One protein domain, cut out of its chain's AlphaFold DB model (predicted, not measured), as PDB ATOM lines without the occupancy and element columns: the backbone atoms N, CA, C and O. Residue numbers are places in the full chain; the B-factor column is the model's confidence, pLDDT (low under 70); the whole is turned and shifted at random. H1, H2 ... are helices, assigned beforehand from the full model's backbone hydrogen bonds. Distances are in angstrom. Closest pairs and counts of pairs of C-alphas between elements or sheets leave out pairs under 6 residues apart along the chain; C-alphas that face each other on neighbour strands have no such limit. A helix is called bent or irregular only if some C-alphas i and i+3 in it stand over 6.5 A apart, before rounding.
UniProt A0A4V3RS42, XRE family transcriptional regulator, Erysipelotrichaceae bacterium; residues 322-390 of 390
ATOM      1  N   ASP A 322       8.118  30.102  26.468       53.97
ATOM      2  CA  ASP A 322       7.354  30.187  27.716       53.97
ATOM      3  C   ASP A 322       8.238  30.752  28.838       53.97
ATOM      4  O   ASP A 322       8.241  30.229  29.947       53.97
ATOM      5  N   ASP A 323       9.039  31.782  28.548       59.09
ATOM      6  CA  ASP A 323       9.801  32.480  29.583       59.09
ATOM      7  C   ASP A 323       9.031  33.740  30.011       59.09
ATOM      8  O   ASP A 323       9.022  34.726  29.263       59.09
ATOM      9  N   PRO A 324       8.384  33.743  31.194       60.41
ATOM     10  CA  PRO A 324       7.702  34.916  31.732       60.41
ATOM     11  C   PRO A 324       8.659  36.080  32.022       60.41
ATOM     12  O   PRO A 324       8.202  37.206  32.198       60.41
ATOM     13  N   GLY A 325       9.973  35.826  32.088       57.91
ATOM     14  CA  GLY A 325      11.009  36.848  32.222       57.91
ATOM     15  C   GLY A 325      11.271  37.630  30.934       57.91
ATOM     16  O   GLY A 325      11.926  38.671  30.979       57.91
ATOM     17  N   ASN A 326      10.747  37.180  29.789       64.31
ATOM     18  CA  ASN A 326      10.840  37.925  28.543       64.31
ATOM     19  C   ASN A 326       9.865  39.123  28.582       64.31
ATOM     20  O   ASN A 326       8.653  38.898  28.654       64.31
ATOM     21  N   PRO A 327      10.339  40.382  28.445       61.47
ATOM     22  CA  PRO A 327       9.484  41.578  28.446       61.47
ATOM     23  C   PRO A 327       8.370  41.547  27.398       61.47
ATOM     24  O   PRO A 327       7.424  42.324  27.456       61.47
ATOM     25  N   GLN A 328       8.497  40.664  26.415       64.56
ATOM     26  CA  GLN A 328       7.602  40.557  25.290       64.56
ATOM     27  C   GLN A 328       6.695  39.303  25.334       64.56
ATOM     28  O   GLN A 328       5.867  39.105  24.441       64.56
ATOM     29  N   TYR A 329       6.792  38.478  26.388       73.62
ATOM     30  CA  TYR A 329       5.864  37.373  26.680       73.62
ATOM     31  C   TYR A 329       4.378  37.792  26.680       73.62
ATOM     32  O   TYR A 329       3.568  37.059  26.097       73.62
ATOM     33  N   PRO A 330       3.987  38.961  27.239       82.69
ATOM     34  CA  PRO A 330       2.575  39.340  27.331       82.69
ATOM     35  C   PRO A 330       1.854  39.400  25.978       82.69
ATOM     36  O   PRO A 330       0.697  38.991  25.877       82.69
ATOM     37  N   TYR A 331       2.547  39.823  24.915       83.38
ATOM     38  CA  TYR A 331       1.974  39.922  23.570       83.38
ATOM     39  C   TYR A 331       1.558  38.559  23.001       83.38
ATOM     40  O   TYR A 331       0.430  38.389  22.534       83.38
ATOM     41  N   LEU A 332       2.460  37.569  23.043       79.56
ATOM     42  CA  LEU A 332       2.162  36.215  22.560       79.56
ATOM     43  C   LEU A 332       1.134  35.526  23.445       79.56
ATOM     44  O   LEU A 332       0.251  34.837  22.930       79.56
ATOM     45  N   HIS A 333       1.237  35.725  24.761       82.56
ATOM     46  CA  HIS A 333       0.290  35.167  25.710       82.56
ATOM     47  C   HIS A 333      -1.137  35.605  25.366       82.56
ATOM     48  O   HIS A 333      -2.006  34.751  25.190       82.56
ATOM     49  N   TYR A 334      -1.359  36.907  25.164       87.25
ATOM     50  CA  TYR A 334      -2.656  37.445  24.751       87.25
ATOM     51  C   TYR A 334      -3.197  36.775  23.479       87.25
ATOM     52  O   TYR A 334      -4.344  36.323  23.454       87.25
ATOM     53  N   PHE A 335      -2.379  36.637  22.434       87.19
ATOM     54  CA  PHE A 335      -2.836  36.012  21.194       87.19
ATOM     55  C   PHE A 335      -3.130  34.514  21.339       87.19
ATOM     56  O   PHE A 335      -4.086  34.028  20.736       87.19
ATOM     57  N   ARG A 336      -2.400  33.781  22.187       84.12
ATOM     58  CA  ARG A 336      -2.752  32.390  22.527       84.12
ATOM     59  C   ARG A 336      -4.082  32.307  23.272       84.12
ATOM     60  O   ARG A 336      -4.913  31.459  22.949       84.12
ATOM     61  N   LEU A 337      -4.328  33.206  24.230       85.62
ATOM     62  CA  LEU A 337      -5.628  33.280  24.910       85.62
ATOM     63  C   LEU A 337      -6.770  33.507  23.908       85.62
ATOM     64  O   LEU A 337      -7.823  32.877  24.026       85.62
ATOM     65  N   LYS A 338      -6.543  34.377  22.915       87.88
ATOM     66  CA  LYS A 338      -7.522  34.731  21.882       87.88
ATOM     67  C   LYS A 338      -7.797  33.584  20.907       87.88
ATOM     68  O   LYS A 338      -8.958  33.270  20.673       87.88
ATOM     69  N   TYR A 339      -6.757  32.964  20.347       84.56
ATOM     70  CA  TYR A 339      -6.906  32.039  19.214       84.56
ATOM     71  C   TYR A 339      -6.795  30.552  19.572       84.56
ATOM     72  O   TYR A 339      -7.452  29.745  18.927       84.56
ATOM     73  N   GLU A 340      -6.006  30.166  20.582       80.75
ATOM     74  CA  GLU A 340      -5.885  28.752  20.986       80.75
ATOM     75  C   GLU A 340      -6.917  28.385  22.050       80.75
ATOM     76  O   GLU A 340      -7.573  27.350  21.959       80.75
ATOM     77  N   LYS A 341      -7.064  29.233  23.077       76.75
ATOM     78  CA  LYS A 341      -7.975  28.963  24.201       76.75
ATOM     79  C   LYS A 341      -9.396  29.472  23.971       76.75
ATOM     80  O   LYS A 341     -10.292  29.063  24.705       76.75
ATOM     81  N   GLY A 342      -9.594  30.367  23.000       74.25
ATOM     82  CA  GLY A 342     -10.904  30.930  22.665       74.25
ATOM     83  C   GLY A 342     -11.600  31.601  23.853       74.25
ATOM     84  O   GLY A 342     -12.801  31.411  24.045       74.25
ATOM     85  N   LEU A 343     -10.850  32.320  24.700       83.56
ATOM     86  CA  LEU A 343     -11.415  32.931  25.906       83.56
ATOM     87  C   LEU A 343     -12.413  34.050  25.577       83.56
ATOM     88  O   LEU A 343     -12.359  34.678  24.522       83.56
ATOM     89  N   ASN A 344     -13.330  34.310  26.513       83.50
ATOM     90  CA  ASN A 344     -14.345  35.348  26.350       83.50
ATOM     91  C   ASN A 344     -13.744  36.768  26.337       83.50
ATOM     92  O   ASN A 344     -12.639  37.011  26.830       83.50
ATOM     93  N   ALA A 345     -14.511  37.718  25.796       81.06
ATOM     94  CA  ALA A 345     -14.073  39.097  25.604       81.06
ATOM     95  C   ALA A 345     -13.658  39.799  26.910       81.06
ATOM     96  O   ALA A 345     -12.730  40.598  26.886       81.06
ATOM     97  N   ASP A 346     -14.283  39.472  28.048       81.25
ATOM     98  CA  ASP A 346     -13.915  40.040  29.353       81.25
ATOM     99  C   ASP A 346     -12.506  39.610  29.791       81.25
ATOM    100  O   ASP A 346     -11.713  40.439  30.233       81.25
ATOM    101  N   THR A 347     -12.166  38.328  29.628       83.81
ATOM    102  CA  THR A 347     -10.845  37.808  30.014       83.81
ATOM    103  C   THR A 347      -9.751  38.333  29.087       83.81
ATOM    104  O   THR A 347      -8.656  38.671  29.536       83.81
ATOM    105  N   LEU A 348     -10.054  38.440  27.790       86.56
ATOM    106  CA  LEU A 348      -9.144  39.037  26.811       86.56
ATOM    107  C   LEU A 348      -8.935  40.530  27.064       86.56
ATOM    108  O   LEU A 348      -7.811  41.009  26.937       86.56
ATOM    109  N   LEU A 349      -9.991  41.258  27.439       84.19
ATOM    110  CA  LEU A 349      -9.908  42.676  27.775       84.19
ATOM    111  C   LEU A 349      -9.038  42.905  29.012       84.19
ATOM    112  O   LEU A 349      -8.196  43.800  28.998       84.19
ATOM    113  N   ASP A 350      -9.204  42.088  30.054       84.12
ATOM    114  CA  ASP A 350      -8.396  42.182  31.270       84.12
ATOM    115  C   ASP A 350      -6.908  41.920  30.988       84.12
ATOM    116  O   ASP A 350      -6.069  42.709  31.424       84.12
ATOM    117  N   ALA A 351      -6.581  40.867  30.229       85.44
ATOM    118  CA  ALA A 351      -5.202  40.559  29.839       85.44
ATOM    119  C   ALA A 351      -4.598  41.667  28.958       85.44
ATOM    120  O   ALA A 351      -3.471  42.112  29.173       85.44
ATOM    121  N   LEU A 352      -5.365  42.171  27.986       86.62
ATOM    122  CA  LEU A 352      -4.902  43.237  27.105       86.62
ATOM    123  C   LEU A 352      -4.650  44.540  27.876       86.62
ATOM    124  O   LEU A 352      -3.625  45.179  27.662       86.62
ATOM    125  N   ALA A 353      -5.546  44.932  28.783       84.62
ATOM    126  CA  ALA A 353      -5.435  46.185  29.526       84.62
ATOM    127  C   ALA A 353      -4.343  46.156  30.609       84.62
ATOM    128  O   ALA A 353      -3.693  47.177  30.835       84.62
ATOM    129  N   LYS A 354      -4.150  45.018  31.288       84.50
ATOM    130  CA  LYS A 354      -3.185  44.892  32.395       84.50
ATOM    131  C   LYS A 354      -1.785  44.521  31.926       84.50
ATOM    132  O   LYS A 354      -0.825  45.091  32.433       84.50
ATOM    133  N   ASP A 355      -1.681  43.607  30.965       84.25
ATOM    134  CA  ASP A 355      -0.406  42.955  30.659       84.25
ATOM    135  C   ASP A 355       0.200  43.450  29.338       84.25
ATOM    136  O   ASP A 355       1.418  43.566  29.225       84.25
ATOM    137  N   VAL A 356      -0.629  43.772  28.337       86.38
ATOM    138  CA  VAL A 356      -0.152  44.138  26.987       86.38
ATOM    139  C   VAL A 356      -0.081  45.648  26.784       86.38
ATOM    140  O   VAL A 356       0.942  46.173  26.351       86.38
ATOM    141  N   TRP A 357      -1.160  46.369  27.083       87.75
ATOM    142  CA  TRP A 357      -1.283  47.792  26.777       87.75
ATOM    143  C   TRP A 357      -0.210  48.678  27.430       87.75
ATOM    144  O   TRP A 357       0.320  49.545  26.732       87.75
ATOM    145  N   PRO A 358       0.192  48.466  28.703       84.56
ATOM    146  CA  PRO A 358       1.265  49.253  29.313       84.56
ATOM    147  C   PRO A 358       2.602  49.148  28.572       84.56
ATOM    148  O   PRO A 358       3.405  50.073  28.646       84.56
ATOM    149  N   LEU A 359       2.828  48.040  27.861       80.50
ATOM    150  CA  LEU A 359       4.016  47.814  27.042       80.50
ATOM    151  C   LEU A 359       3.832  48.353  25.616       80.50
ATOM    152  O   LEU A 359       4.775  48.874  25.031       80.50
ATOM    153  N   ALA A 360       2.622  48.224  25.066       82.12
ATOM    154  CA  ALA A 360       2.326  48.525  23.669       82.12
ATOM    155  C   ALA A 360       2.097  50.012  23.382       82.12
ATOM    156  O   ALA A 360       2.329  50.454  22.262       82.12
ATOM    157  N   ARG A 361       1.573  50.776  24.349       79.50
ATOM    158  CA  ARG A 361       1.041  52.130  24.102       79.50
ATOM    159  C   ARG A 361       2.073  53.112  23.536       79.50
ATOM    160  O   ARG A 361       1.705  54.012  22.793       79.50
ATOM    161  N   ASP A 362       3.338  52.920  23.902       72.56
ATOM    162  CA  ASP A 362       4.463  53.765  23.498       72.56
ATOM    163  C   ASP A 362       5.231  53.150  22.303       72.56
ATOM    164  O   ASP A 362       6.169  53.753  21.785       72.56
ATOM    165  N   ASP A 363       4.826  51.958  21.839       75.56
ATOM    166  CA  ASP A 363       5.381  51.287  20.663       75.56
ATOM    167  C   ASP A 363       4.692  51.807  19.392       75.56
ATOM    168  O   ASP A 363       3.487  51.628  19.185       75.56
ATOM    169  N   SER A 364       5.461  52.453  18.516       69.31
ATOM    170  CA  SER A 364       4.944  53.080  17.293       69.31
ATOM    171  C   SER A 364       4.349  52.080  16.297       69.31
ATOM    172  O   SER A 364       3.504  52.451  15.478       69.31
ATOM    173  N   PHE A 365       4.757  50.814  16.362       70.44
ATOM    174  CA  PHE A 365       4.373  49.782  15.412       70.44
ATOM    175  C   PHE A 365       3.176  48.968  15.917       70.44
ATOM    176  O   PHE A 365       2.221  48.714  15.175       70.44
ATOM    177  N   PHE A 366       3.198  48.573  17.189       77.56
ATOM    178  CA  PHE A 366       2.186  47.704  17.786       77.56
ATOM    179  C   PHE A 366       1.126  48.450  18.598       77.56
ATOM    180  O   PHE A 366       0.006  47.943  18.713       77.56
ATOM    181  N   GLY A 367       1.409  49.658  19.087       83.06
ATOM    182  CA  GLY A 367       0.446  50.498  19.805       83.06
ATOM    183  C   GLY A 367      -0.877  50.658  19.049       83.06
ATOM    184  O   GLY A 367      -1.913  50.242  19.569       83.06
ATOM    185  N   PRO A 368      -0.877  51.112  17.778       83.12
ATOM    186  CA  PRO A 368      -2.107  51.249  16.991       83.12
ATOM    187  C   PRO A 368      -2.854  49.927  16.742       83.12
ATOM    188  O   PRO A 368      -4.068  49.922  16.510       83.12
ATOM    189  N   VAL A 369      -2.147  48.789  16.751       83.81
ATOM    190  CA  VAL A 369      -2.757  47.460  16.601       83.81
ATOM    191  C   VAL A 369      -3.524  47.098  17.868       83.81
ATOM    192  O   VAL A 369      -4.708  46.775  17.789       83.81
ATOM    193  N   PHE A 370      -2.871  47.187  19.025       86.62
ATOM    194  CA  PHE A 370      -3.481  46.819  20.301       86.62
ATOM    195  C   PHE A 370      -4.512  47.838  20.779       86.62
ATOM    196  O   PHE A 370      -5.486  47.454  21.417       86.62
ATOM    197  N   GLU A 371      -4.381  49.107  20.396       85.50
ATOM    198  CA  GLU A 371      -5.411  50.115  20.646       85.50
ATOM    199  C   GLU A 371      -6.724  49.735  19.949       85.50
ATOM    200  O   GLU A 371      -7.805  49.834  20.532       85.50
ATOM    201  N   ARG A 372      -6.639  49.257  18.702       85.19
ATOM    202  CA  ARG A 372      -7.804  48.787  17.948       85.19
ATOM    203  C   ARG A 372      -8.438  47.565  18.604       85.19
ATOM    204  O   ARG A 372      -9.649  47.561  18.800       85.19
ATOM    205  N   GLU A 373      -7.627  46.578  18.979       84.38
ATOM    206  CA  GLU A 373      -8.084  45.385  19.707       84.38
ATOM    207  C   GLU A 373      -8.803  45.766  21.012       84.38
ATOM    208  O   GLU A 373      -9.885  45.261  21.310       84.38
ATOM    209  N   LEU A 374      -8.249  46.723  21.762       84.56
ATOM    210  CA  LEU A 374      -8.823  47.199  23.019       84.56
ATOM    211  C   LEU A 374     -10.162  47.901  22.785       84.56
ATOM    212  O   LEU A 374     -11.138  47.613  23.479       84.56
ATOM    213  N   ARG A 375     -10.252  48.760  21.762       81.75
ATOM    214  CA  ARG A 375     -11.509  49.413  21.360       81.75
ATOM    215  C   ARG A 375     -12.576  48.394  20.954       81.75
ATOM    216  O   ARG A 375     -13.719  48.517  21.391       81.75
ATOM    217  N   GLU A 376     -12.223  47.389  20.158       83.81
ATOM    218  CA  GLU A 376     -13.154  46.343  19.713       83.81
ATOM    219  C   GLU A 376     -13.689  45.518  20.892       83.81
ATOM    220  O   GLU A 376     -14.903  45.335  21.016       83.81
ATOM    221  N   LEU A 377     -12.818  45.098  21.814       82.56
ATOM    222  CA  LEU A 377     -13.217  44.355  23.014       82.56
ATOM    223  C   LEU A 377     -14.062  45.201  23.980       82.56
ATOM    224  O   LEU A 377     -15.031  44.701  24.557       82.56
ATOM    225  N   VAL A 378     -13.761  46.493  24.134       79.44
ATOM    226  CA  VAL A 378     -14.577  47.427  24.934       79.44
ATOM    227  C   VAL A 378     -15.987  47.569  24.356       79.44
ATOM    228  O   VAL A 378     -16.966  47.546  25.108       79.44
ATOM    229  N   ILE A 379     -16.110  47.670  23.027       77.56
ATOM    230  CA  ILE A 379     -17.411  47.722  22.343       77.56
ATOM    231  C   ILE A 379     -18.189  46.423  22.584       77.56
ATOM    232  O   ILE A 379     -19.368  46.473  22.939       77.56
ATOM    233  N   GLN A 380     -17.534  45.267  22.447       73.38
ATOM    234  CA  GLN A 380     -18.161  43.955  22.645       73.38
ATOM    235  C   GLN A 380     -18.630  43.730  24.091       73.38
ATOM    236  O   GLN A 380     -19.716  43.198  24.312       73.38
ATOM    237  N   THR A 381     -17.851  44.177  25.077       68.88
ATOM    238  CA  THR A 381     -18.157  44.015  26.511       68.88
ATOM    239  C   THR A 381     -19.083  45.104  27.068       68.88
ATOM    240  O   THR A 381     -19.488  45.032  28.228       68.88
ATOM    241  N   ARG A 382     -19.439  46.129  26.270       61.12
ATOM    242  CA  ARG A 382     -20.203  47.328  26.689       61.12
ATOM    243  C   ARG A 382     -19.596  48.058  27.903       61.12
ATOM    244  O   ARG A 382     -20.283  48.830  28.578       61.12
ATOM    245  N   ARG A 383     -18.307  47.852  28.200       57.62
ATOM    246  CA  ARG A 383     -17.594  48.484  29.323       57.62
ATOM    247  C   ARG A 383     -17.016  49.841  28.908       57.62
ATOM    248  O   ARG A 383     -15.808  50.013  28.805       57.62
ATOM    249  N   TYR A 384     -17.874  50.847  28.740       48.03
ATOM    250  CA  TYR A 384     -17.470  52.209  28.341       48.03
ATOM    251  C   TYR A 384     -16.499  52.922  29.314       48.03
ATOM    252  O   TYR A 384     -15.892  53.919  28.938       48.03
ATOM    253  N   ARG A 385     -16.309  52.422  30.547       46.28
ATOM    254  CA  ARG A 385     -15.453  53.050  31.577       46.28
ATOM    255  C   ARG A 385     -13.940  52.936  31.333       46.28
ATOM    256  O   ARG A 385     -13.192  53.688  31.951       46.28
ATOM    257  N   LEU A 386     -13.478  52.031  30.467       45.25
ATOM    258  CA  LEU A 386     -12.041  51.856  30.188       45.25
ATOM    259  C   LEU A 386     -11.477  52.916  29.228       45.25
ATOM    260  O   LEU A 386     -10.317  53.282  29.355       45.25
ATOM    261  N   LEU A 387     -12.308  53.486  28.344       43.84
ATOM    262  CA  LEU A 387     -11.908  54.581  27.446       43.84
ATOM    263  C   LEU A 387     -11.663  55.913  28.172       43.84
ATOM    264  O   LEU A 387     -11.039  56.797  27.608       43.84
ATOM    265  N   THR A 388     -12.156  56.071  29.404       37.94
ATOM    266  CA  THR A 388     -11.987  57.296  30.209       37.94
ATOM    267  C   THR A 388     -10.742  57.296  31.107       37.94
ATOM    268  O   THR A 388     -10.529  58.271  31.820       37.94
ATOM    269  N   LEU A 389      -9.956  56.210  31.122       40.22
ATOM    270  CA  LEU A 389      -8.732  56.064  31.934       40.22
ATOM    271  C   LEU A 389      -7.454  55.850  31.097       40.22
ATOM    272  O   LEU A 389      -6.371  55.751  31.675       40.22
ATOM    273  N   LEU A 390      -7.592  55.765  29.772       40.28
ATOM    274  CA  LEU A 390      -6.508  55.912  28.796       40.28
ATOM    275  C   LEU A 390      -6.390  57.382  28.404       40.28
ATOM    276  O   LEU A 390      -5.245  57.814  28.153       40.28
TER     277      LEU A 390
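Overview. This is residues 322 to 390 of the 390 residues of the protein "XRE family transcriptional regulator" of Erysipelotrichaceae bacterium (UniProt A0A4V3RS42). Three helices fold back and forth side by side, with H2 between H1 and H3, each running opposite ways to the one before it. H1 and H3 pack on H2 from two sides and stay apart from each other, which leaves an open triangle, while residues 322 to 328 and 382 to 390 form tails before H1 and after H3. You have 69 printed residues before you, with three named helices in the order H1, H2, H3 and no named strand; the class is all helix. The whole is compact, with a radius of gyration of the C-alphas of 11.8 A and spans of 34 by 28 by 16 A.

Arrangement. Start at H2, residues 345 to 360, the longest helix by residues, with 16. Near residue 354 it has a kink of 43 degrees, and it is irregular, but only just: C-alphas 355 and 358 are 6.7 A apart. Look next at H1, residues 329 to 339, which touches H2. Their closest C-alphas, those of Pro 330 and Val 356, are 5.5 A apart. The two helices run opposite ways at a shallow tilt of 26 degrees and form a hairpin. Then turn to H3, residues 367 to 381, which also touches H2. Here the closest C-alphas are those of Ala 360 and Gly 367, 4.7 A apart. H2 and H3 run opposite ways at a shallow tilt of 22 degrees, a second hairpin. H1 and H3 are apart. In H1 and H3 every O i to N i+4 pair is within hydrogen-bond range; in H2, 9 of 12 are.

Along the chain. Find C-alpha 345 at (-14.073, 39.097, 25.604); from there H2 runs 19.0 A to C-alpha 360 at (2.326, 48.525, 23.669). Go back to C-alpha 329 at (5.864, 37.373, 26.680), where H1 begins; its 11 residues cover 15.7 A. H3 has 15 residues over 20.8 A and ends at C-alpha 381, at (-18.157, 44.015, 26.511).

Size, cuts and confidence. The two C-alphas farthest apart are those of Asp 323 and Tyr 384, at 33.7 A. The C-alphas of Asp 322 and Leu 390, the first and last printed residues, are 29.2 A apart, and residue 390 is the chain's last. The printed part has no cut. The link from H1 to H2 is tight, with 5 residues, and the link from H2 to H3 is short, with 6. Check the B-factor column for the model's confidence: the mean pLDDT of the printed part is 75.0, and residues 322 to 328, residue 364 and residues 381 to 390 are under 70.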